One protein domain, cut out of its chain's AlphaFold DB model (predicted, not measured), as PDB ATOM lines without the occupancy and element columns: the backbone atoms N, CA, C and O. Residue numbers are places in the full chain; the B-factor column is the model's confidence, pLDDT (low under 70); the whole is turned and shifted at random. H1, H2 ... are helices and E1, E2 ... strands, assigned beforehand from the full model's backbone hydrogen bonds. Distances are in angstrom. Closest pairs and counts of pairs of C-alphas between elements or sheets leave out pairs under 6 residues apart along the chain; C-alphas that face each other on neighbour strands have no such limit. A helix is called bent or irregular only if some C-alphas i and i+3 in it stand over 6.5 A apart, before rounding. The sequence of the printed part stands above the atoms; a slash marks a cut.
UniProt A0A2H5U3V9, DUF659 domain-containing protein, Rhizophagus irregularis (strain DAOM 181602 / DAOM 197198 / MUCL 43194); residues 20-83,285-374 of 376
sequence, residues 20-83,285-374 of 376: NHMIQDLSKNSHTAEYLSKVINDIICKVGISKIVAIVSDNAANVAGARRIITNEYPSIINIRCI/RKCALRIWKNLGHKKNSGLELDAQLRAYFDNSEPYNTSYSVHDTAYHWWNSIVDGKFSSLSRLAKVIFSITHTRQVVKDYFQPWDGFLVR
ATOM      1  N   ASN A  20     -29.396  -8.984 109.550       40.53
ATOM      2  CA  ASN A  20     -30.263  -8.077 110.302       40.53
ATOM      3  C   ASN A  20     -30.375  -8.569 111.751       40.53
ATOM      4  O   ASN A  20     -30.833  -9.687 111.991       40.53
ATOM      5  N   HIS A  21     -29.973  -7.744 112.716       40.62
ATOM      6  CA  HIS A  21     -30.164  -8.053 114.132       40.62
ATOM      7  C   HIS A  21     -31.347  -7.241 114.662       40.62
ATOM      8  O   HIS A  21     -31.344  -6.012 114.647       40.62
ATOM      9  N   MET A  22     -32.383  -7.938 115.120       43.44
ATOM     10  CA  MET A  22     -33.536  -7.342 115.787       43.44
ATOM     11  C   MET A  22     -33.281  -7.277 117.295       43.44
ATOM     12  O   MET A  22     -32.824  -8.257 117.887       43.44
ATOM     13  N   ILE A  23     -33.595  -6.142 117.925       48.09
ATOM     14  CA  ILE A  23     -33.724  -6.086 119.386       48.09
ATOM     15  C   ILE A  23     -34.943  -6.935 119.761       48.09
ATOM     16  O   ILE A  23     -35.993  -6.794 119.140       48.09
ATOM     17  N   GLN A  24     -34.795  -7.824 120.747       47.62
ATOM     18  CA  GLN A  24     -35.907  -8.587 121.332       47.62
ATOM     19  C   GLN A  24     -37.094  -7.673 121.683       47.62
ATOM     20  O   GLN A  24     -36.905  -6.489 121.937       47.62
ATOM     21  N   ASP A  25     -38.314  -8.207 121.743       47.44
ATOM     22  CA  ASP A  25     -39.465  -7.451 122.246       47.44
ATOM     23  C   ASP A  25     -39.212  -6.994 123.699       47.44
ATOM     24  O   ASP A  25     -39.166  -7.806 124.624       47.44
ATOM     25  N   LEU A  26     -39.014  -5.683 123.886       53.81
ATOM     26  CA  LEU A  26     -38.780  -5.037 125.182       53.81
ATOM     27  C   LEU A  26     -40.051  -4.378 125.744       53.81
ATOM     28  O   LEU A  26     -39.956  -3.594 126.684       53.81
ATOM     29  N   SER A  27     -41.241  -4.665 125.199       52.88
ATOM     30  CA  SER A  27     -42.517  -4.059 125.625       52.88
ATOM     31  C   SER A  27     -42.759  -4.120 127.138       52.88
ATOM     32  O   SER A  27     -43.346  -3.194 127.701       52.88
ATOM     33  N   LYS A  28     -42.250  -5.162 127.808       48.03
ATOM     34  CA  LYS A  28     -42.374  -5.396 129.257       48.03
ATOM     35  C   LYS A  28     -41.270  -4.765 130.117       48.03
ATOM     36  O   LYS A  28     -41.302  -4.923 131.335       48.03
ATOM     37  N   ASN A  29     -40.305  -4.072 129.515       60.50
ATOM     38  CA  ASN A  29     -39.116  -3.578 130.208       60.50
ATOM     39  C   ASN A  29     -39.166  -2.053 130.383       60.50
ATOM     40  O   ASN A  29     -40.028  -1.370 129.832       60.50
ATOM     41  N   SER A  30     -38.237  -1.508 131.175       61.62
ATOM     42  CA  SER A  30     -38.082  -0.055 131.297       61.62
ATOM     43  C   SER A  30     -37.767   0.544 129.926       61.62
ATOM     44  O   SER A  30     -36.746   0.227 129.329       61.62
ATOM     45  N   HIS A  31     -38.622   1.432 129.426       71.06
ATOM     46  CA  HIS A  31     -38.433   2.068 128.119       71.06
ATOM     47  C   HIS A  31     -37.489   3.274 128.171       71.06
ATOM     48  O   HIS A  31     -37.561   4.110 127.277       71.06
ATOM     49  N   THR A  32     -36.652   3.438 129.203       87.69
ATOM     50  CA  THR A  32     -35.754   4.604 129.318       87.69
ATOM     51  C   THR A  32     -34.599   4.541 128.321       87.69
ATOM     52  O   THR A  32     -34.200   3.466 127.869       87.69
ATOM     53  N   ALA A  33     -34.034   5.702 127.977       88.69
ATOM     54  CA  ALA A  33     -32.921   5.792 127.034       88.69
ATOM     55  C   ALA A  33     -31.698   4.971 127.486       88.69
ATOM     56  O   ALA A  33     -31.040   4.350 126.655       88.69
ATOM     57  N   GLU A  34     -31.433   4.923 128.792       92.69
ATOM     58  CA  GLU A  34     -30.298   4.224 129.408       92.69
ATOM     59  C   GLU A  34     -30.465   2.703 129.367       92.69
ATOM     60  O   GLU A  34     -29.510   1.962 129.141       92.69
ATOM     61  N   TYR A  35     -31.689   2.214 129.584       88.62
ATOM     62  CA  TYR A  35     -31.954   0.783 129.487       88.62
ATOM     63  C   TYR A  35     -31.789   0.309 128.041       88.62
ATOM     64  O   TYR A  35     -31.115  -0.686 127.773       88.62
ATOM     65  N   LEU A  36     -32.363   1.061 127.103       86.50
ATOM     66  CA  LEU A  36     -32.264   0.767 125.680       86.50
ATOM     67  C   LEU A  36     -30.816   0.830 125.196       86.50
ATOM     68  O   LEU A  36     -30.388  -0.079 124.492       86.50
ATOM     69  N   SER A  37     -30.040   1.844 125.598       89.25
ATOM     70  CA  SER A  37     -28.624   1.914 125.232       89.25
ATOM     71  C   SER A  37     -27.855   0.710 125.769       89.25
ATOM     72  O   SER A  37     -27.073   0.131 125.027       89.25
ATOM     73  N   LYS A  38     -28.134   0.236 126.989       90.50
ATOM     74  CA  LYS A  38     -27.512  -0.993 127.503       90.50
ATOM     75  C   LYS A  38     -27.805  -2.208 126.617       90.50
ATOM     76  O   LYS A  38     -26.881  -2.937 126.267       90.50
ATOM     77  N   VAL A  39     -29.059  -2.398 126.200       87.62
ATOM     78  CA  VAL A  39     -29.431  -3.508 125.302       87.62
ATOM     79  C   VAL A  39     -28.741  -3.382 123.939       87.62
ATOM     80  O   VAL A  39     -28.243  -4.373 123.405       87.62
ATOM     81  N   ILE A  40     -28.682  -2.169 123.381       86.00
ATOM     82  CA  ILE A  40     -27.970  -1.901 122.126       86.00
ATOM     83  C   ILE A  40     -26.473  -2.221 122.284       86.00
ATOM     84  O   ILE A  40     -25.893  -2.884 121.426       86.00
ATOM     85  N   ASN A  41     -25.860  -1.805 123.394       89.31
ATOM     86  CA  ASN A  41     -24.449  -2.033 123.680       89.31
ATOM     87  C   ASN A  41     -24.114  -3.526 123.802       89.31
ATOM     88  O   ASN A  41     -23.134  -3.985 123.225       89.31
ATOM     89  N   ASP A  42     -24.964  -4.314 124.466       87.06
ATOM     90  CA  ASP A  42     -24.783  -5.767 124.562       87.06
ATOM     91  C   ASP A  42     -24.758  -6.435 123.176       87.06
ATOM     92  O   ASP A  42     -24.027  -7.402 122.955       87.06
ATOM     93  N   ILE A  43     -25.544  -5.921 122.225       84.69
ATOM     94  CA  ILE A  43     -25.556  -6.398 120.836       84.69
ATOM     95  C   ILE A  43     -24.284  -5.955 120.107       84.69
ATOM     96  O   ILE A  43     -23.660  -6.783 119.444       84.69
ATOM     97  N   ILE A  44     -23.855  -4.700 120.277       84.19
ATOM     98  CA  ILE A  44     -22.595  -4.189 119.712       84.19
ATOM     99  C   ILE A  44     -21.405  -5.028 120.188       84.19
ATOM    100  O   ILE A  44     -20.592  -5.444 119.368       84.19
ATOM    101  N   CYS A  45     -21.333  -5.348 121.481       86.94
ATOM    102  CA  CYS A  45     -20.281  -6.187 122.052       86.94
ATOM    103  C   CYS A  45     -20.290  -7.614 121.486       86.94
ATOM    104  O   CYS A  45     -19.231  -8.178 121.222       86.94
ATOM    105  N   LYS A  46     -21.476  -8.204 121.275       84.19
ATOM    106  CA  LYS A  46     -21.616  -9.559 120.710       84.19
ATOM    107  C   LYS A  46     -21.242  -9.631 119.231       84.19
ATOM    108  O   LYS A  46     -20.653 -10.618 118.805       84.19
ATOM    109  N   VAL A  47     -21.627  -8.623 118.453       82.12
ATOM    110  CA  VAL A  47     -21.377  -8.569 117.004       82.12
ATOM    111  C   VAL A  47     -19.949  -8.096 116.710       82.12
ATOM    112  O   VAL A  47     -19.304  -8.604 115.795       82.12
ATOM    113  N   GLY A  48     -19.443  -7.162 117.511       80.69
ATOM    114  CA  GLY A  48     -18.196  -6.447 117.285       80.69
ATOM    115  C   GLY A  48     -18.444  -5.100 116.607       80.69
ATOM    116  O   GLY A  48     -19.069  -5.019 115.548       80.69
ATOM    117  N   ILE A  49     -17.902  -4.035 117.201       81.75
ATOM    118  CA  ILE A  49     -18.074  -2.652 116.737       81.75
ATOM    119  C   ILE A  49     -17.643  -2.436 115.279       81.75
ATOM    120  O   ILE A  49     -18.281  -1.682 114.551       81.75
ATOM    121  N   SER A  50     -16.604  -3.138 114.820       79.25
ATOM    122  CA  SER A  50     -16.082  -3.019 113.454       79.25
ATOM    123  C   SER A  50     -17.056  -3.489 112.372       79.25
ATOM    124  O   SER A  50     -16.854  -3.166 111.206       79.25
ATOM    125  N   LYS A  51     -18.105  -4.232 112.742       79.38
ATOM    126  CA  LYS A  51     -19.108  -4.778 111.816       79.38
ATOM    127  C   LYS A  51     -20.402  -3.963 111.766       79.38
ATOM    128  O   LYS A  51     -21.339  -4.328 111.051       79.38
ATOM    129  N   ILE A  52     -20.491  -2.891 112.557       81.56
ATOM    130  CA  ILE A  52     -21.698  -2.072 112.695       81.56
ATOM    131  C   ILE A  52     -21.436  -0.691 112.113       81.56
ATOM    132  O   ILE A  52     -20.608   0.069 112.608       81.56
ATOM    133  N   VAL A  53     -22.192  -0.359 111.068       84.88
ATOM    134  CA  VAL A  53     -22.068   0.918 110.354       84.88
ATOM    135  C   VAL A  53     -23.072   1.950 110.861       84.88
ATOM    136  O   VAL A  53     -22.754   3.134 110.949       84.88
ATOM    137  N   ALA A  54     -24.295   1.532 111.189       87.88
ATOM    138  CA  ALA A  54     -25.367   2.453 111.538       87.88
ATOM    139  C   ALA A  54     -26.404   1.831 112.477       87.88
ATOM    140  O   ALA A  54     -26.614   0.617 112.490       87.88
ATOM    141  N   ILE A  55     -27.106   2.697 113.208       86.81
ATOM    142  CA  ILE A  55     -28.321   2.363 113.951       86.81
ATOM    143  C   ILE A  55     -29.462   3.184 113.367       86.81
ATOM    144  O   ILE A  55     -29.417   4.416 113.377       86.81
ATOM    145  N   VAL A  56     -30.494   2.487 112.890       84.06
ATOM    146  CA  VAL A  56     -31.683   3.081 112.279       84.06
ATOM    147  C   VAL A  56     -32.884   2.780 113.165       84.06
ATOM    148  O   VAL A  56     -33.253   1.624 113.324       84.06
ATOM    149  N   SER A  57     -33.526   3.795 113.737       82.31
ATOM    150  CA  SER A  57     -34.792   3.583 114.456       82.31
ATOM    151  C   SER A  57     -35.677   4.828 114.468       82.31
ATOM    152  O   SER A  57     -35.286   5.887 113.969       82.31
ATOM    153  N   ASP A  58     -36.915   4.702 114.952       80.44
ATOM    154  CA  ASP A  58     -37.880   5.805 114.986       80.44
ATOM    155  C   ASP A  58     -37.436   6.979 115.883       80.44
ATOM    156  O   ASP A  58     -36.334   7.014 116.419       80.44
ATOM    157  N   ASN A  59     -38.261   8.012 116.013       81.69
ATOM    158  CA  ASN A  59     -37.891   9.205 116.778       81.69
ATOM    159  C   ASN A  59     -38.638   9.342 118.102       81.69
ATOM    160  O   ASN A  59     -38.809  10.463 118.587       81.69
ATOM    161  N   ALA A  60     -39.100   8.235 118.684       84.38
ATOM    162  CA  ALA A  60     -39.584   8.265 120.054       84.38
ATOM    163  C   ALA A  60     -38.455   8.745 120.983       84.38
ATOM    164  O   ALA A  60     -37.290   8.389 120.800       84.38
ATOM    165  N   ALA A  61     -38.793   9.589 121.961       87.50
ATOM    166  CA  ALA A  61     -37.809  10.349 122.737       87.50
ATOM    167  C   ALA A  61     -36.732   9.459 123.379       87.50
ATOM    168  O   ALA A  61     -35.541   9.747 123.260       87.50
ATOM    169  N   ASN A  62     -37.141   8.338 123.975       88.62
ATOM    170  CA  ASN A  62     -36.219   7.414 124.631       88.62
ATOM    171  C   ASN A  62     -35.344   6.651 123.627       88.62
ATOM    172  O   ASN A  62     -34.164   6.438 123.882       88.62
ATOM    173  N   VAL A  63     -35.886   6.311 122.455       85.81
ATOM    174  CA  VAL A  63     -35.154   5.638 121.368       85.81
ATOM    175  C   VAL A  63     -34.107   6.572 120.771       85.81
ATOM    176  O   VAL A  63     -32.947   6.200 120.607       85.81
ATOM    177  N   ALA A  64     -34.497   7.820 120.508       88.25
ATOM    178  CA  ALA A  64     -33.585   8.862 120.061       88.25
ATOM    179  C   ALA A  64     -32.495   9.139 121.110       88.25
ATOM    180  O   ALA A  64     -31.329   9.302 120.748       88.25
ATOM    181  N   GLY A  65     -32.852   9.147 122.400       91.06
ATOM    182  CA  GLY A  65     -31.906   9.239 123.513       91.06
ATOM    183  C   GLY A  65     -30.905   8.083 123.525       91.06
ATOM    184  O   GLY A  65     -29.700   8.322 123.549       91.06
ATOM    185  N   ALA A  66     -31.383   6.846 123.405       90.25
ATOM    186  CA  ALA A  66     -30.547   5.650 123.372       90.25
ATOM    187  C   ALA A  66     -29.564   5.659 122.194       90.25
ATOM    188  O   ALA A  66     -28.371   5.427 122.386       90.25
ATOM    189  N   ARG A  67     -30.032   6.009 120.983       90.81
ATOM    190  CA  ARG A  67     -29.146   6.174 119.818       90.81
ATOM    191  C   ARG A  67     -28.063   7.213 120.081       90.81
ATOM    192  O   ARG A  67     -26.914   6.965 119.747       90.81
ATOM    193  N   ARG A  68     -28.409   8.358 120.687       94.38
ATOM    194  CA  ARG A  68     -27.434   9.412 121.022       94.38
ATOM    195  C   ARG A  68     -26.374   8.919 122.002       94.38
ATOM    196  O   ARG A  68     -25.202   9.165 121.748       94.38
ATOM    197  N   ILE A  69     -26.773   8.218 123.068       95.12
ATOM    198  CA  ILE A  69     -25.840   7.616 124.036       95.12
ATOM    199  C   ILE A  69     -24.848   6.712 123.299       95.12
ATOM    200  O   ILE A  69     -23.640   6.906 123.408       95.12
ATOM    201  N   ILE A  70     -25.358   5.805 122.464       92.62
ATOM    202  CA  ILE A  70     -24.532   4.854 121.719       92.62
ATOM    203  C   ILE A  70     -23.602   5.544 120.726       92.62
ATOM    204  O   ILE A  70     -22.432   5.200 120.658       92.62
ATOM    205  N   THR A  71     -24.069   6.542 119.978       92.25
ATOM    206  CA  THR A  71     -23.206   7.235 119.008       92.25
ATOM    207  C   THR A  71     -22.208   8.196 119.651       92.25
ATOM    208  O   THR A  71     -21.253   8.601 118.995       92.25
ATOM    209  N   ASN A  72     -22.401   8.562 120.921       95.06
ATOM    210  CA  ASN A  72     -21.385   9.272 121.698       95.06
ATOM    211  C   ASN A  72     -20.283   8.312 122.175       95.06
ATOM    212  O   ASN A  72     -19.113   8.684 122.155       95.06
ATOM    213  N   GLU A  73     -20.653   7.094 122.579       95.31
ATOM    214  CA  GLU A  73     -19.714   6.038 122.986       95.31
ATOM    215  C   GLU A  73     -18.953   5.452 121.786       95.31
ATOM    216  O   GLU A  73     -17.746   5.231 121.848       95.31
ATOM    217  N   TYR A  74     -19.644   5.294 120.654       91.81
ATOM    218  CA  TYR A  74     -19.117   4.741 119.412       91.81
ATOM    219  C   TYR A  74     -19.328   5.710 118.238       91.81
ATOM    220  O   TYR A  74     -20.246   5.519 117.434       91.81
ATOM    221  N   PRO A  75     -18.475   6.743 118.080       92.25
ATOM    222  CA  PRO A  75     -18.642   7.757 117.037       92.25
ATOM    223  C   PRO A  75     -18.673   7.213 115.605       92.25
ATOM    224  O   PRO A  75     -19.252   7.860 114.732       92.25
ATOM    225  N   SER A  76     -18.068   6.044 115.360       88.00
ATOM    226  CA  SER A  76     -18.056   5.362 114.062       88.00
ATOM    227  C   SER A  76     -19.422   4.809 113.650       88.00
ATOM    228  O   SER A  76     -19.645   4.598 112.460       88.00
ATOM    229  N   ILE A  77     -20.335   4.594 114.603       89.19
ATOM    230  CA  ILE A  77     -21.711   4.187 114.319       89.19
ATOM    231  C   ILE A  77     -22.519   5.418 113.919       89.19
ATOM    232  O   ILE A  77     -22.632   6.398 114.656       89.19
ATOM    233  N   ILE A  78     -23.156   5.343 112.757       89.25
ATOM    234  CA  ILE A  78     -23.999   6.412 112.240       89.25
ATOM    235  C   ILE A  78     -25.387   6.354 112.897       89.25
ATOM    236  O   ILE A  78     -26.083   5.341 112.844       89.25
ATOM    237  N   ASN A  79     -25.817   7.471 113.486       90.56
ATOM    238  CA  ASN A  79     -27.174   7.652 114.006       90.56
ATOM    239  C   ASN A  79     -28.121   8.050 112.868       90.56
ATOM    240  O   ASN A  79     -27.921   9.107 112.269       90.56
ATOM    241  N   ILE A  80     -29.138   7.236 112.584       87.88
ATOM    242  CA  ILE A  80     -30.090   7.490 111.499       87.88
ATOM    243  C   ILE A  80     -31.515   7.401 112.038       87.88
ATOM    244  O   ILE A  80     -31.910   6.410 112.662       87.88
ATOM    245  N   ARG A  81     -32.332   8.418 111.768       86.56
ATOM    246  CA  ARG A  81     -33.772   8.327 112.020       86.56
ATOM    247  C   ARG A  81     -34.444   7.517 110.921       86.56
ATOM    248  O   ARG A  81     -34.159   7.685 109.743       86.56
ATOM    249  N   CYS A  82     -35.405   6.679 111.284       83.50
ATOM    250  CA  CYS A  82     -36.188   5.891 110.340       83.50
ATOM    251  C   CYS A  82     -37.120   6.773 109.479       83.50
ATOM    252  O   CYS A  82     -38.084   7.359 109.985       83.50
ATOM    253  N   ILE A  83     -36.882   6.831 108.159       83.69
ATOM    254  CA  ILE A  83     -37.769   7.534 107.214       83.69
ATOM    255  C   ILE A  83     -39.147   6.884 107.078       83.69
ATOM    256  O   ILE A  83     -40.135   7.595 106.914       83.69
ATOM    257  N   ARG A 285     -21.681  17.963 101.774       94.50
ATOM    258  CA  ARG A 285     -20.222  17.934 101.965       94.50
ATOM    259  C   ARG A 285     -19.857  17.897 103.444       94.50
ATOM    260  O   ARG A 285     -19.089  17.036 103.871       94.50
ATOM    261  N   LYS A 286     -20.469  18.766 104.255       95.00
ATOM    262  CA  LYS A 286     -20.293  18.756 105.719       95.00
ATOM    263  C   LYS A 286     -20.710  17.423 106.338       95.00
ATOM    264  O   LYS A 286     -20.014  16.920 107.219       95.00
ATOM    265  N   CYS A 287     -21.817  16.841 105.877       95.81
ATOM    266  CA  CYS A 287     -22.274  15.526 106.318       95.81
ATOM    267  C   CYS A 287     -21.256  14.424 105.985       95.81
ATOM    268  O   CYS A 287     -20.835  13.694 106.883       95.81
ATOM    269  N   ALA A 288     -20.804  14.357 104.730       96.50
ATOM    270  CA  ALA A 288     -19.819  13.392 104.254       96.50
ATOM    271  C   ALA A 288     -18.503  13.478 105.043       96.50
ATOM    272  O   ALA A 288     -18.019  12.468 105.547       96.50
ATOM    273  N   LEU A 289     -17.965  14.689 105.232       96.44
ATOM    274  CA  LEU A 289     -16.730  14.916 105.990       96.44
ATOM    275  C   LEU A 289     -16.876  14.558 107.474       96.44
ATOM    276  O   LEU A 289     -15.940  14.023 108.073       96.44
ATOM    277  N   ARG A 290     -18.044  14.822 108.075       95.50
ATOM    278  CA  ARG A 290     -18.346  14.418 109.455       95.50
ATOM    279  C   ARG A 290     -18.346  12.897 109.592       95.50
ATOM    280  O   ARG A 290     -17.686  12.389 110.490       95.50
ATOM    281  N   ILE A 291     -19.041  12.186 108.700       94.00
ATOM    282  CA  ILE A 291     -19.064  10.714 108.686       94.00
ATOM    283  C   ILE A 291     -17.642  10.177 108.490       94.00
ATOM    284  O   ILE A 291     -17.188   9.344 109.264       94.00
ATOM    285  N   TRP A 292     -16.901  10.721 107.525       94.31
ATOM    286  CA  TRP A 292     -15.527  10.312 107.234       94.31
ATOM    287  C   TRP A 292     -14.594  10.447 108.443       94.31
ATOM    288  O   TRP A 292     -13.860   9.519 108.778       94.31
ATOM    289  N   LYS A 293     -14.659  11.585 109.147       94.44
ATOM    290  CA  LYS A 293     -13.901  11.809 110.385       94.44
ATOM    291  C   LYS A 293     -14.295  10.808 111.476       94.44
ATOM    292  O   LYS A 293     -13.424  10.269 112.150       94.44
ATOM    293  N   ASN A 294     -15.593  10.575 111.648       91.44
ATOM    294  CA  ASN A 294     -16.138   9.677 112.662       91.44
ATOM    295  C   ASN A 294     -15.743   8.207 112.446       91.44
ATOM    296  O   ASN A 294     -15.580   7.472 113.414       91.44
ATOM    297  N   LEU A 295     -15.506   7.804 111.196       88.38
ATOM    298  CA  LEU A 295     -14.937   6.500 110.837       88.38
ATOM    299  C   LEU A 295     -13.424   6.386 111.137       88.38
ATOM    300  O   LEU A 295     -12.809   5.368 110.835       88.38
ATOM    301  N   GLY A 296     -12.803   7.417 111.722       88.62
ATOM    302  CA  GLY A 296     -11.392   7.412 112.124       88.62
ATOM    303  C   GLY A 296     -10.413   7.829 111.024       88.62
ATOM    304  O   GLY A 296      -9.198   7.699 111.192       88.62
ATOM    305  N   HIS A 297     -10.900   8.346 109.892       89.25
ATOM    306  CA  HIS A 297     -10.029   8.765 108.797       89.25
ATOM    307  C   HIS A 297      -9.321  10.105 109.070       89.25
ATOM    308  O   HIS A 297      -9.841  11.018 109.715       89.25
ATOM    309  N   LYS A 298      -8.096  10.237 108.545       88.38
ATOM    310  CA  LYS A 298      -7.213  11.397 108.772       88.38
ATOM    311  C   LYS A 298      -7.667  12.633 107.991       88.38
ATOM    312  O   LYS A 298      -8.206  12.518 106.890       88.38
ATOM    313  N   LYS A 299      -7.305  13.825 108.483       86.69
ATOM    314  CA  LYS A 299      -7.618  15.125 107.852       86.69
ATOM    315  C   LYS A 299      -7.253  15.188 106.361       86.69
ATOM    316  O   LYS A 299      -8.086  15.608 105.567       86.69
ATOM    317  N   ASN A 300      -6.066  14.713 105.971       88.25
ATOM    318  CA  ASN A 300      -5.621  14.740 104.569       88.25
ATOM    319  C   ASN A 300      -6.547  13.928 103.649       88.25
ATOM    320  O   ASN A 300      -6.921  14.401 102.585       88.25
ATOM    321  N   SER A 301      -7.004  12.751 104.095       89.06
ATOM    322  CA  SER A 301      -7.975  11.947 103.334       89.06
ATOM    323  C   SER A 301      -9.367  12.585 103.258       89.06
ATOM    324  O   SER A 301     -10.138  12.251 102.364       89.06
ATOM    325  N   GLY A 302      -9.683  13.503 104.179       91.62
ATOM    326  CA  GLY A 302     -10.893  14.322 104.132       91.62
ATOM    327  C   GLY A 302     -10.815  15.438 103.087       91.62
ATOM    328  O   GLY A 302     -11.808  15.699 102.424       91.62
ATOM    329  N   LEU A 303      -9.648  16.063 102.893       92.00
ATOM    330  CA  LEU A 303      -9.443  17.016 101.788       92.00
ATOM    331  C   LEU A 303      -9.579  16.318 100.431       92.00
ATOM    332  O   LEU A 303     -10.227  16.844  99.533       92.00
ATOM    333  N   GLU A 304      -9.037  15.105 100.329       92.38
ATOM    334  CA  GLU A 304      -9.202  14.258  99.146       92.38
ATOM    335  C   GLU A 304     -10.675  13.908  98.898       92.38
ATOM    336  O   GLU A 304     -11.176  14.077  97.790       92.38
ATOM    337  N   LEU A 305     -11.403  13.488  99.941       94.25
ATOM    338  CA  LEU A 305     -12.844  13.239  99.849       94.25
ATOM    339  C   LEU A 305     -13.600  14.475  99.342       94.25
ATOM    340  O   LEU A 305     -14.489  14.349  98.508       94.25
ATOM    341  N   ASP A 306     -13.254  15.662  99.838       94.62
ATOM    342  CA  ASP A 306     -13.897  16.909  99.428       94.62
ATOM    343  C   ASP A 306     -13.672  17.232  97.944       94.62
ATOM    344  O   ASP A 306     -14.616  17.600  97.243       94.62
ATOM    345  N   ALA A 307     -12.441  17.053  97.457       93.38
ATOM    346  CA  ALA A 307     -12.111  17.216  96.045       93.38
ATOM    347  C   ALA A 307     -12.867  16.200  95.174       93.38
ATOM    348  O   ALA A 307     -13.461  16.567  94.161       93.38
ATOM    349  N   GLN A 308     -12.928  14.940  95.611       93.62
ATOM    350  CA  GLN A 308     -13.637  13.871  94.909       93.62
ATOM    351  C   GLN A 308     -15.153  14.097  94.871       93.62
ATOM    352  O   GLN A 308     -15.777  13.842  93.845       93.62
ATOM    353  N   LEU A 309     -15.759  14.623  95.944       94.25
ATOM    354  CA  LEU A 309     -17.180  14.998  95.955       94.25
ATOM    355  C   LEU A 309     -17.498  16.036  94.872       94.25
ATOM    356  O   LEU A 309     -18.540  15.934  94.226       94.25
ATOM    357  N   ARG A 310     -16.606  17.012  94.657       92.81
ATOM    358  CA  ARG A 310     -16.740  18.008  93.581       92.81
ATOM    359  C   ARG A 310     -16.548  17.376  92.210       92.81
ATOM    360  O   ARG A 310     -17.409  17.538  91.363       92.81
ATOM    361  N   ALA A 311     -15.505  16.569  92.025       92.69
ATOM    362  CA  ALA A 311     -15.284  15.862  90.763       92.69
ATOM    363  C   ALA A 311     -16.475  14.960  90.383       92.69
ATOM    364  O   ALA A 311     -16.868  14.901  89.220       92.69
ATOM    365  N   TYR A 312     -17.092  14.290  91.361       93.62
ATOM    366  CA  TYR A 312     -18.304  13.507  91.140       93.62
ATOM    367  C   TYR A 312     -19.521  14.397  90.833       93.62
ATOM    368  O   TYR A 312     -20.311  14.050  89.954       93.62
ATOM    369  N   PHE A 313     -19.666  15.550  91.494       91.38
ATOM    370  CA  PHE A 313     -20.701  16.539  91.162       91.38
ATOM    371  C   PHE A 313     -20.557  17.046  89.717       91.38
ATOM    372  O   PHE A 313     -21.533  17.049  88.972       91.38
ATOM    373  N   ASP A 314     -19.330  17.360  89.301       91.12
ATOM    374  CA  ASP A 314     -18.993  17.870  87.966       91.12
ATOM    375  C   ASP A 314     -19.021  16.787  86.874       91.12
ATOM    376  O   ASP A 314     -18.835  17.083  85.696       91.12
ATOM    377  N   ASN A 315     -19.268  15.525  87.249       91.69
ATOM    378  CA  ASN A 315     -19.217  14.381  86.342       91.69
ATOM    379  C   ASN A 315     -17.868  14.271  85.609       91.69
ATOM    380  O   ASN A 315     -17.819  13.989  84.413       91.69
ATOM    381  N   SER A 316     -16.779  14.497  86.342       91.31
ATOM    382  CA  SER A 316     -15.400  14.370  85.867       91.31
ATOM    383  C   SER A 316     -14.895  12.929  85.993       91.31
ATOM    384  O   SER A 316     -15.412  12.149  86.795       91.31
ATOM    385  N   GLU A 317     -13.872  12.561  85.221       88.75
ATOM    386  CA  GLU A 317     -13.197  11.259  85.332       88.75
ATOM    387  C   GLU A 317     -12.658  11.030  86.764       88.75
ATOM    388  O   GLU A 317     -12.146  11.975  87.372       88.75
ATOM    389  N   PRO A 318     -12.780   9.815  87.344       90.00
ATOM    390  CA  PRO A 318     -13.338   8.573  86.776       90.00
ATOM    391  C   PRO A 318     -14.860   8.411  86.959       90.00
ATOM    392  O   PRO A 318     -15.452   7.389  86.598       90.00
ATOM    393  N   TYR A 319     -15.525   9.418  87.520       91.44
ATOM    394  CA  TYR A 319     -16.941   9.381  87.879       91.44
ATOM    395  C   TYR A 319     -17.900   9.621  86.707       91.44
ATOM    396  O   TYR A 319     -19.111   9.579  86.913       91.44
ATOM    397  N   ASN A 320     -17.395   9.869  85.500       90.19
ATOM    398  CA  ASN A 320     -18.170   9.994  84.259       90.19
ATOM    399  C   ASN A 320     -18.559   8.648  83.623       90.19
ATOM    400  O   ASN A 320     -19.217   8.624  82.583       90.19
ATOM    401  N   THR A 321     -18.177   7.533  84.248       87.88
ATOM    402  CA  THR A 321     -18.524   6.177  83.808       87.88
ATOM    403  C   THR A 321     -20.043   5.965  83.778       87.88
ATOM    404  O   THR A 321     -20.763   6.355  84.701       87.88
ATOM    405  N   SER A 322     -20.554   5.308  82.732       88.31
ATOM    406  CA  SER A 322     -21.986   5.024  82.582       88.31
ATOM    407  C   SER A 322     -22.521   4.106  83.686       88.31
ATOM    408  O   SER A 322     -21.840   3.174  84.107       88.31
ATOM    409  N   TYR A 323     -23.773   4.316  84.098       90.31
ATOM    410  CA  TYR A 323     -24.483   3.447  85.039       90.31
ATOM    411  C   TYR A 323     -25.592   2.655  84.335       90.31
ATOM    412  O   TYR A 323     -26.422   3.232  83.633       90.31
ATOM    413  N   SER A 324     -25.623   1.337  84.552       89.19
ATOM    414  CA  SER A 324     -26.677   0.446  84.053       89.19
ATOM    415  C   SER A 324     -27.798   0.294  85.079       89.19
ATOM    416  O   SER A 324     -27.546   0.119  86.267       89.19
ATOM    417  N   VAL A 325     -29.054   0.274  84.624       81.88
ATOM    418  CA  VAL A 325     -30.223   0.023  85.492       81.88
ATOM    419  C   VAL A 325     -30.287  -1.407  86.039       81.88
ATOM    420  O   VAL A 325     -31.077  -1.672  86.941       81.88
ATOM    421  N   HIS A 326     -29.478  -2.316  85.492       84.00
ATOM    422  CA  HIS A 326     -29.332  -3.688  85.978       84.00
ATOM    423  C   HIS A 326     -28.226  -3.830  87.033       84.00
ATOM    424  O   HIS A 326     -28.041  -4.919  87.569       84.00
ATOM    425  N   ASP A 327     -27.499  -2.748  87.329       85.38
ATOM    426  CA  ASP A 327     -26.430  -2.717  88.323       85.38
ATOM    427  C   ASP A 327     -26.907  -2.085  89.641       85.38
ATOM    428  O   ASP A 327     -27.850  -1.289  89.669       85.38
ATOM    429  N   THR A 328     -26.245  -2.394  90.755       87.56
ATOM    430  CA  THR A 328     -26.492  -1.692  92.024       87.56
ATOM    431  C   THR A 328     -25.540  -0.512  92.161       87.56
ATOM    432  O   THR A 328     -24.406  -0.552  91.688       87.56
ATOM    433  N   ALA A 329     -25.960   0.545  92.862       90.00
ATOM    434  CA  ALA A 329     -25.060   1.660  93.160       90.00
ATOM    435  C   ALA A 329     -23.780   1.177  93.871       90.00
ATOM    436  O   ALA A 329     -22.687   1.640  93.559       90.00
ATOM    437  N   TYR A 330     -23.900   0.191  94.769       88.19
ATOM    438  CA  TYR A 330     -22.760  -0.420  95.453       88.19
ATOM    439  C   TYR A 330     -21.749  -1.052  94.480       88.19
ATOM    440  O   TYR A 330     -20.545  -0.829  94.611       88.19
ATOM    441  N   HIS A 331     -22.225  -1.835  93.508       87.94
ATOM    442  CA  HIS A 331     -21.370  -2.491  92.517       87.94
ATOM    443  C   HIS A 331     -20.774  -1.498  91.518       87.94
ATOM    444  O   HIS A 331     -19.582  -1.598  91.225       87.94
ATOM    445  N   TRP A 332     -21.524  -0.471  91.115       91.62
ATOM    446  CA  TRP A 332     -20.982   0.617  90.304       91.62
ATOM    447  C   TRP A 332     -19.783   1.278  90.998       91.62
ATOM    448  O   TRP A 332     -18.706   1.365  90.413       91.62
ATOM    449  N   TRP A 333     -19.897   1.606  92.292       90.12
ATOM    450  CA  TRP A 333     -18.780   2.132  93.093       90.12
ATOM    451  C   TRP A 333     -17.619   1.139  93.299       90.12
ATOM    452  O   TRP A 333     -16.518   1.552  93.661       90.12
ATOM    453  N   ASN A 334     -17.818  -0.168  93.091       86.25
ATOM    454  CA  ASN A 334     -16.716  -1.139  93.035       86.25
ATOM    455  C   ASN A 334     -15.988  -1.135  91.690       86.25
ATOM    456  O   ASN A 334     -14.812  -1.481  91.662       86.25
ATOM    457  N   SER A 335     -16.680  -0.769  90.610       85.44
ATOM    458  CA  SER A 335     -16.113  -0.726  89.260       85.44
ATOM    459  C   SER A 335     -15.283   0.528  88.983       85.44
ATOM    460  O   SER A 335     -14.470   0.521  88.064       85.44
ATOM    461  N   ILE A 336     -15.455   1.591  89.778       85.62
ATOM    462  CA  ILE A 336     -14.670   2.820  89.640       85.62
ATOM    463  C   ILE A 336     -13.216   2.539  90.016       85.62
ATOM    464  O   ILE A 336     -12.867   2.393  91.189       85.62
ATOM    465  N   VAL A 337     -12.366   2.467  88.992       67.81
ATOM    466  CA  VAL A 337     -10.911   2.369  89.128       67.81
ATOM    467  C   VAL A 337     -10.347   3.782  89.246       67.81
ATOM    468  O   VAL A 337      -9.741   4.323  88.330       67.81
ATOM    469  N   ASP A 338     -10.574   4.405  90.395       64.56
ATOM    470  CA  ASP A 338      -9.725   5.503  90.839       64.56
ATOM    471  C   ASP A 338      -8.404   4.910  91.346       64.56
ATOM    472  O   ASP A 338      -8.385   3.865  92.000       64.56
ATOM    473  N   GLY A 339      -7.265   5.507  90.989       54.91
ATOM    474  CA  GLY A 339      -5.950   4.996  91.383       54.91
ATOM    475  C   GLY A 339      -5.915   4.654  92.875       54.91
ATOM    476  O   GLY A 339      -6.189   5.518  93.697       54.91
ATOM    477  N   LYS A 340      -5.644   3.376  93.195       51.88
ATOM    478  CA  LYS A 340      -5.593   2.769  94.539       51.88
ATOM    479  C   LYS A 340      -6.189   3.662  95.646       51.88
ATOM    480  O   LYS A 340      -5.449   4.381  96.315       51.88
ATOM    481  N   PHE A 341      -7.489   3.488  95.906       59.09
ATOM    482  CA  PHE A 341      -8.175   3.836  97.159       59.09
ATOM    483  C   PHE A 341      -8.842   5.229  97.295       59.09
ATOM    484  O   PHE A 341      -8.583   5.926  98.284       59.09
ATOM    485  N   SER A 342      -9.791   5.605  96.428       76.38
ATOM    486  CA  SER A 342     -10.621   6.804  96.659       76.38
ATOM    487  C   SER A 342     -11.358   6.792  98.000       76.38
ATOM    488  O   SER A 342     -12.023   5.821  98.389       76.38
ATOM    489  N   SER A 343     -11.277   7.929  98.692       90.00
ATOM    490  CA  SER A 343     -12.072   8.219  99.883       90.00
ATOM    491  C   SER A 343     -13.572   8.229  99.570       90.00
ATOM    492  O   SER A 343     -14.361   7.684 100.340       90.00
ATOM    493  N   LEU A 344     -13.973   8.798  98.431       92.88
ATOM    494  CA  LEU A 344     -15.368   8.869  98.002       92.88
ATOM    495  C   LEU A 344     -15.954   7.491  97.702       92.88
ATOM    496  O   LEU A 344     -17.021   7.170  98.220       92.88
ATOM    497  N   SER A 345     -15.243   6.651  96.947       89.69
ATOM    498  CA  SER A 345     -15.690   5.289  96.632       89.69
ATOM    499  C   SER A 345     -15.864   4.448  97.903       89.69
ATOM    500  O   SER A 345     -16.827   3.692  98.029       89.69
ATOM    501  N   ARG A 346     -14.987   4.615  98.903       88.75
ATOM    502  CA  ARG A 346     -15.151   3.988 100.228       88.75
ATOM    503  C   ARG A 346     -16.362   4.525 100.982       88.75
ATOM    504  O   ARG A 346     -17.146   3.731 101.497       88.75
ATOM    505  N   LEU A 347     -16.536   5.847 101.034       92.25
ATOM    506  CA  LEU A 347     -17.690   6.454 101.695       92.25
ATOM    507  C   LEU A 347     -18.997   5.981 101.052       92.25
ATOM    508  O   LEU A 347     -19.919   5.595 101.762       92.25
ATOM    509  N   ALA A 348     -19.075   5.955  99.723       92.38
ATOM    510  CA  ALA A 348     -20.256   5.491  99.010       92.38
ATOM    511  C   ALA A 348     -20.591   4.034  99.335       92.38
ATOM    512  O   ALA A 348     -21.747   3.726  99.613       92.38
ATOM    513  N   LYS A 349     -19.589   3.152  99.407       88.25
ATOM    514  CA  LYS A 349     -19.778   1.757  99.836       88.25
ATOM    515  C   LYS A 349     -20.329   1.657 101.258       88.25
ATOM    516  O   LYS A 349     -21.234   0.859 101.485       88.25
ATOM    517  N   VAL A 350     -19.848   2.490 102.184       89.50
ATOM    518  CA  VAL A 350     -20.412   2.593 103.541       89.50
ATOM    519  C   VAL A 350     -21.875   3.035 103.477       89.50
ATOM    520  O   VAL A 350     -22.737   2.365 104.035       89.50
ATOM    521  N   ILE A 351     -22.190   4.101 102.740       91.44
ATOM    522  CA  ILE A 351     -23.557   4.628 102.623       91.44
ATOM    523  C   ILE A 351     -24.520   3.610 101.988       91.44
ATOM    524  O   ILE A 351     -25.619   3.416 102.501       91.44
ATOM    525  N   PHE A 352     -24.114   2.909 100.928       88.62
ATOM    526  CA  PHE A 352     -24.931   1.879 100.272       88.62
ATOM    527  C   PHE A 352     -24.960   0.539 101.015       88.62
ATOM    528  O   PHE A 352     -25.773  -0.315 100.676       88.62
ATOM    529  N   SER A 353     -24.120   0.350 102.037       84.31
ATOM    530  CA  SER A 353     -24.245  -0.784 102.962       84.31
ATOM    531  C   SER A 353     -25.379  -0.601 103.977       84.31
ATOM    532  O   SER A 353     -25.794  -1.568 104.611       84.31
ATOM    533  N   ILE A 354     -25.901   0.623 104.114       83.06
ATOM    534  CA  ILE A 354     -27.028   0.943 104.990       83.06
ATOM    535  C   ILE A 354     -28.324   0.632 104.233       83.06
ATOM    536  O   ILE A 354     -28.766   1.414 103.388       83.06
ATOM    537  N   THR A 355     -28.941  -0.509 104.537       67.19
ATOM    538  CA  THR A 355     -30.243  -0.906 103.991       67.19
ATOM    539  C   THR A 355     -31.400  -0.531 104.917       67.19
ATOM    540  O   THR A 355     -31.397  -0.785 106.113       67.19
ATOM    541  N   HIS A 356     -32.453   0.071 104.386       58.47
ATOM    542  CA  HIS A 356     -33.618   0.451 105.179       58.47
ATOM    543  C   HIS A 356     -34.627  -0.707 105.220       58.47
ATOM    544  O   HIS A 356     -35.567  -0.670 104.449       58.47
ATOM    545  N   THR A 357     -34.437  -1.760 106.046       48.75
ATOM    546  CA  THR A 357     -35.533  -2.736 106.330       48.75
ATOM    547  C   THR A 357     -35.341  -3.752 107.475       48.75
ATOM    548  O   THR A 357     -34.547  -4.687 107.397       48.75
ATOM    549  N   ARG A 358     -36.185  -3.638 108.509       43.97
ATOM    550  CA  ARG A 358     -37.376  -4.459 108.860       43.97
ATOM    551  C   ARG A 358     -37.557  -5.958 108.517       43.97
ATOM    552  O   ARG A 358     -38.705  -6.409 108.516       43.97
ATOM    553  N   GLN A 359     -36.537  -6.793 108.316       29.44
ATOM    554  CA  GLN A 359     -36.822  -8.242 108.356       29.44
ATOM    555  C   GLN A 359     -37.144  -8.660 109.816       29.44
ATOM    556  O   GLN A 359     -36.248  -8.671 110.652       29.44
ATOM    557  N   VAL A 360     -38.428  -8.978 110.077       26.30
ATOM    558  CA  VAL A 360     -39.106  -9.479 111.313       26.30
ATOM    559  C   VAL A 360     -40.054  -8.498 112.046       26.30
ATOM    560  O   VAL A 360     -40.072  -8.458 113.260       26.30
ATOM    561  N   VAL A 361     -40.942  -7.752 111.376       27.48
ATOM    562  CA  VAL A 361     -42.197  -7.324 112.054       27.48
ATOM    563  C   VAL A 361     -43.388  -7.466 111.110       27.48
ATOM    564  O   VAL A 361     -43.885  -6.501 110.534       27.48
ATOM    565  N   LYS A 362     -43.869  -8.702 110.959       22.55
ATOM    566  CA  LYS A 362     -45.303  -8.928 110.801       22.55
ATOM    567  C   LYS A 362     -45.835  -9.260 112.183       22.55
ATOM    568  O   LYS A 362     -45.450 -10.274 112.750       22.55
ATOM    569  N   ASP A 363     -46.666  -8.345 112.667       23.58
ATOM    570  CA  ASP A 363     -47.805  -8.549 113.560       23.58
ATOM    571  C   ASP A 363     -47.802  -7.591 114.760       23.58
ATOM    572  O   ASP A 363     -47.053  -7.720 115.715       23.58
ATOM    573  N   TYR A 364     -48.748  -6.650 114.674       22.59
ATOM    574  CA  TYR A 364     -49.222  -5.725 115.704       22.59
ATOM    575  C   TYR A 364     -48.339  -4.506 116.023       22.59
ATOM    576  O   TYR A 364     -47.121  -4.539 116.086       22.59
ATOM    577  N   PHE A 365     -49.018  -3.366 116.157       24.06
ATOM    578  CA  PHE A 365     -48.464  -2.071 116.539       24.06
ATOM    579  C   PHE A 365     -47.600  -2.177 117.797       24.06
ATOM    580  O   PHE A 365     -48.141  -2.621 118.801       24.06
ATOM    581  N   GLN A 366     -46.346  -1.698 117.749       23.39
ATOM    582  CA  GLN A 366     -45.589  -0.942 118.776       23.39
ATOM    583  C   GLN A 366     -44.090  -0.803 118.356       23.39
ATOM    584  O   GLN A 366     -43.691  -1.437 117.381       23.39
ATOM    585  N   PRO A 367     -43.299   0.128 118.942       29.23
ATOM    586  CA  PRO A 367     -42.364   0.980 118.194       29.23
ATOM    587  C   PRO A 367     -40.904   0.506 118.236       29.23
ATOM    588  O   PRO A 367     -40.148   1.007 119.051       29.23
ATOM    589  N   TRP A 368     -40.473  -0.426 117.377       32.34
ATOM    590  CA  TRP A 368     -39.040  -0.754 117.265       32.34
ATOM    591  C   TRP A 368     -38.657  -1.166 115.837       32.34
ATOM    592  O   TRP A 368     -39.238  -2.090 115.272       32.34
ATOM    593  N   ASP A 369     -37.660  -0.483 115.267       34.19
ATOM    594  CA  ASP A 369     -37.012  -0.822 113.992       34.19
ATOM    595  C   ASP A 369     -35.529  -1.206 114.280       34.19
ATOM    596  O   ASP A 369     -34.914  -0.634 115.183       34.19
ATOM    597  N   GLY A 370     -35.000  -2.233 113.589       34.19
ATOM    598  CA  GLY A 370     -33.771  -2.986 113.933       34.19
ATOM    599  C   GLY A 370     -32.418  -2.474 113.387       34.19
ATOM    600  O   GLY A 370     -32.329  -1.400 112.798       34.19
ATOM    601  N   PHE A 371     -31.349  -3.262 113.598       33.91
ATOM    602  CA  PHE A 371     -29.948  -2.949 113.249       33.91
ATOM    603  C   PHE A 371     -29.464  -3.572 111.936       33.91
ATOM    604  O   PHE A 371     -29.968  -4.613 111.510       33.91
ATOM    605  N   LEU A 372     -28.389  -2.998 111.378       37.97
ATOM    606  CA  LEU A 372     -27.743  -3.451 110.145       37.97
ATOM    607  C   LEU A 372     -26.263  -3.770 110.368       37.97
ATOM    608  O   LEU A 372     -25.525  -2.977 110.955       37.97
ATOM    609  N   VAL A 373     -25.848  -4.930 109.858       32.97
ATOM    610  CA  VAL A 373     -24.485  -5.471 109.928       32.97
ATOM    611  C   VAL A 373     -23.940  -5.628 108.514       32.97
ATOM    612  O   VAL A 373     -24.626  -6.176 107.648       32.97
ATOM    613  N   ARG A 374     -22.681  -5.235 108.305       31.08
ATOM    614  CA  ARG A 374     -21.877  -5.719 107.182       31.08
ATOM    615  C   ARG A 374     -20.433  -5.942 107.626       31.08
ATOM    616  O   ARG A 374     -19.828  -5.060 108.228       31.08
TER     617      ARG A 374
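Overview. This is residues 20 to 83 and 285 to 374 of the 376 residues of the protein "DUF659 domain-containing protein" of Rhizophagus irregularis (strain DAOM 181602 / DAOM 197198 / MUCL 43194) (UniProt A0A2H5U3V9). The printed part makes two lobes end to end: in one, H2 covers one face of a small three-stranded sheet and H1 packs on H2; the other holds H3 to H6, two helical hairpins. The end of H6 reaches the sheet, and residues 354 to 370 loop back to E3 at the sheet's edge. You have 154 residues, with six named helices and three named strands in the order H1 E1 H2 E2 H3 H4 H5 H6 E3; the class is mostly helix. The mixed sheet runs E2 E1 E3. The whole is elongated, 55 by 36 by 25 A, and only just compact, close to loose, with a radius of gyration of the C-alphas of 17.8 A.

Arrangement. Read from Asn 20 to H1, residues 33 to 47, which touches H2, residues 61 to 73, the same way at a steep tilt of 48 degrees; their closest C-alphas, Ala 33 and Ala 66, are 4.4 A apart. Between them find E1, residues 52 to 57, and after H2 its parallel neighbour E2, residues 78 to 81, with N 55 and O 78 at 2.9 A and N 80 and O 55 at 2.9 A. E1, H2 and E2 form a strand-helix-strand unit, two parallel neighbour strands with a helix between, with a right-handed crossover. H2 is on the sheet, over E2 and E1, at a height over the sheet of 9.5 A, along the strands at 6 degrees to E2 on the local plane: two layers, a helix on one face of a sheet. H1 only grazes the sheet, with its residues 40 to 47. On the other side of E1 look for E3, residues 371 to 373, antiparallel to it at 161 degrees; C-alphas 52 and 373 face each other at 5.2 A, with no N and O within hydrogen-bond range across the pair. Past the cut, H3, residues 285 to 294, and H4, residues 299 to 313, touch as a hairpin, with the C-alphas of Leu 289 and Gly 302 closest at 6.2 A and a shallow tilt of 34.9 degrees, only just short of steep. H5, residues 329 to 335, and H6, residues 343 to 353, form a second hairpin at a steep tilt of 39 degrees; the C-alphas of Trp 333 and Ser 345 are closest, at 5.7 A. H6 touches H4 about perpendicular, at 76 degrees, with the C-alphas of Leu 305 and Ser 343 closest at 5.1 A, and only grazes the sheet with its residues 350 to 353. In all six helices each O i to N i+4 pair is within hydrogen-bond range.

Along the chain. Find C-alpha 33 at (-32.921, 5.792, 127.034), where H1 begins and runs 21.0 A; E1 spans 14.4 A and H2 18.6 A. H4 spans 21.3 A from C-alpha 299 at (-7.618, 15.125, 107.852), and H6 15.5 A. E3 ends at C-alpha 373, (-24.485, -5.471, 109.928).

Size, cuts and confidence. The C-alphas of Lys 28 and Glu 317, the two farthest apart, are 55.3 A apart. Residues 84 to 284 are not printed, and C-alphas 83 and 285 are 21.1 A apart across the cut. The links H4 to H5 and H6 to E3 are long. Look for pLDDT under 70 at residues 20 to 30, 337 to 341 and 355 to 374.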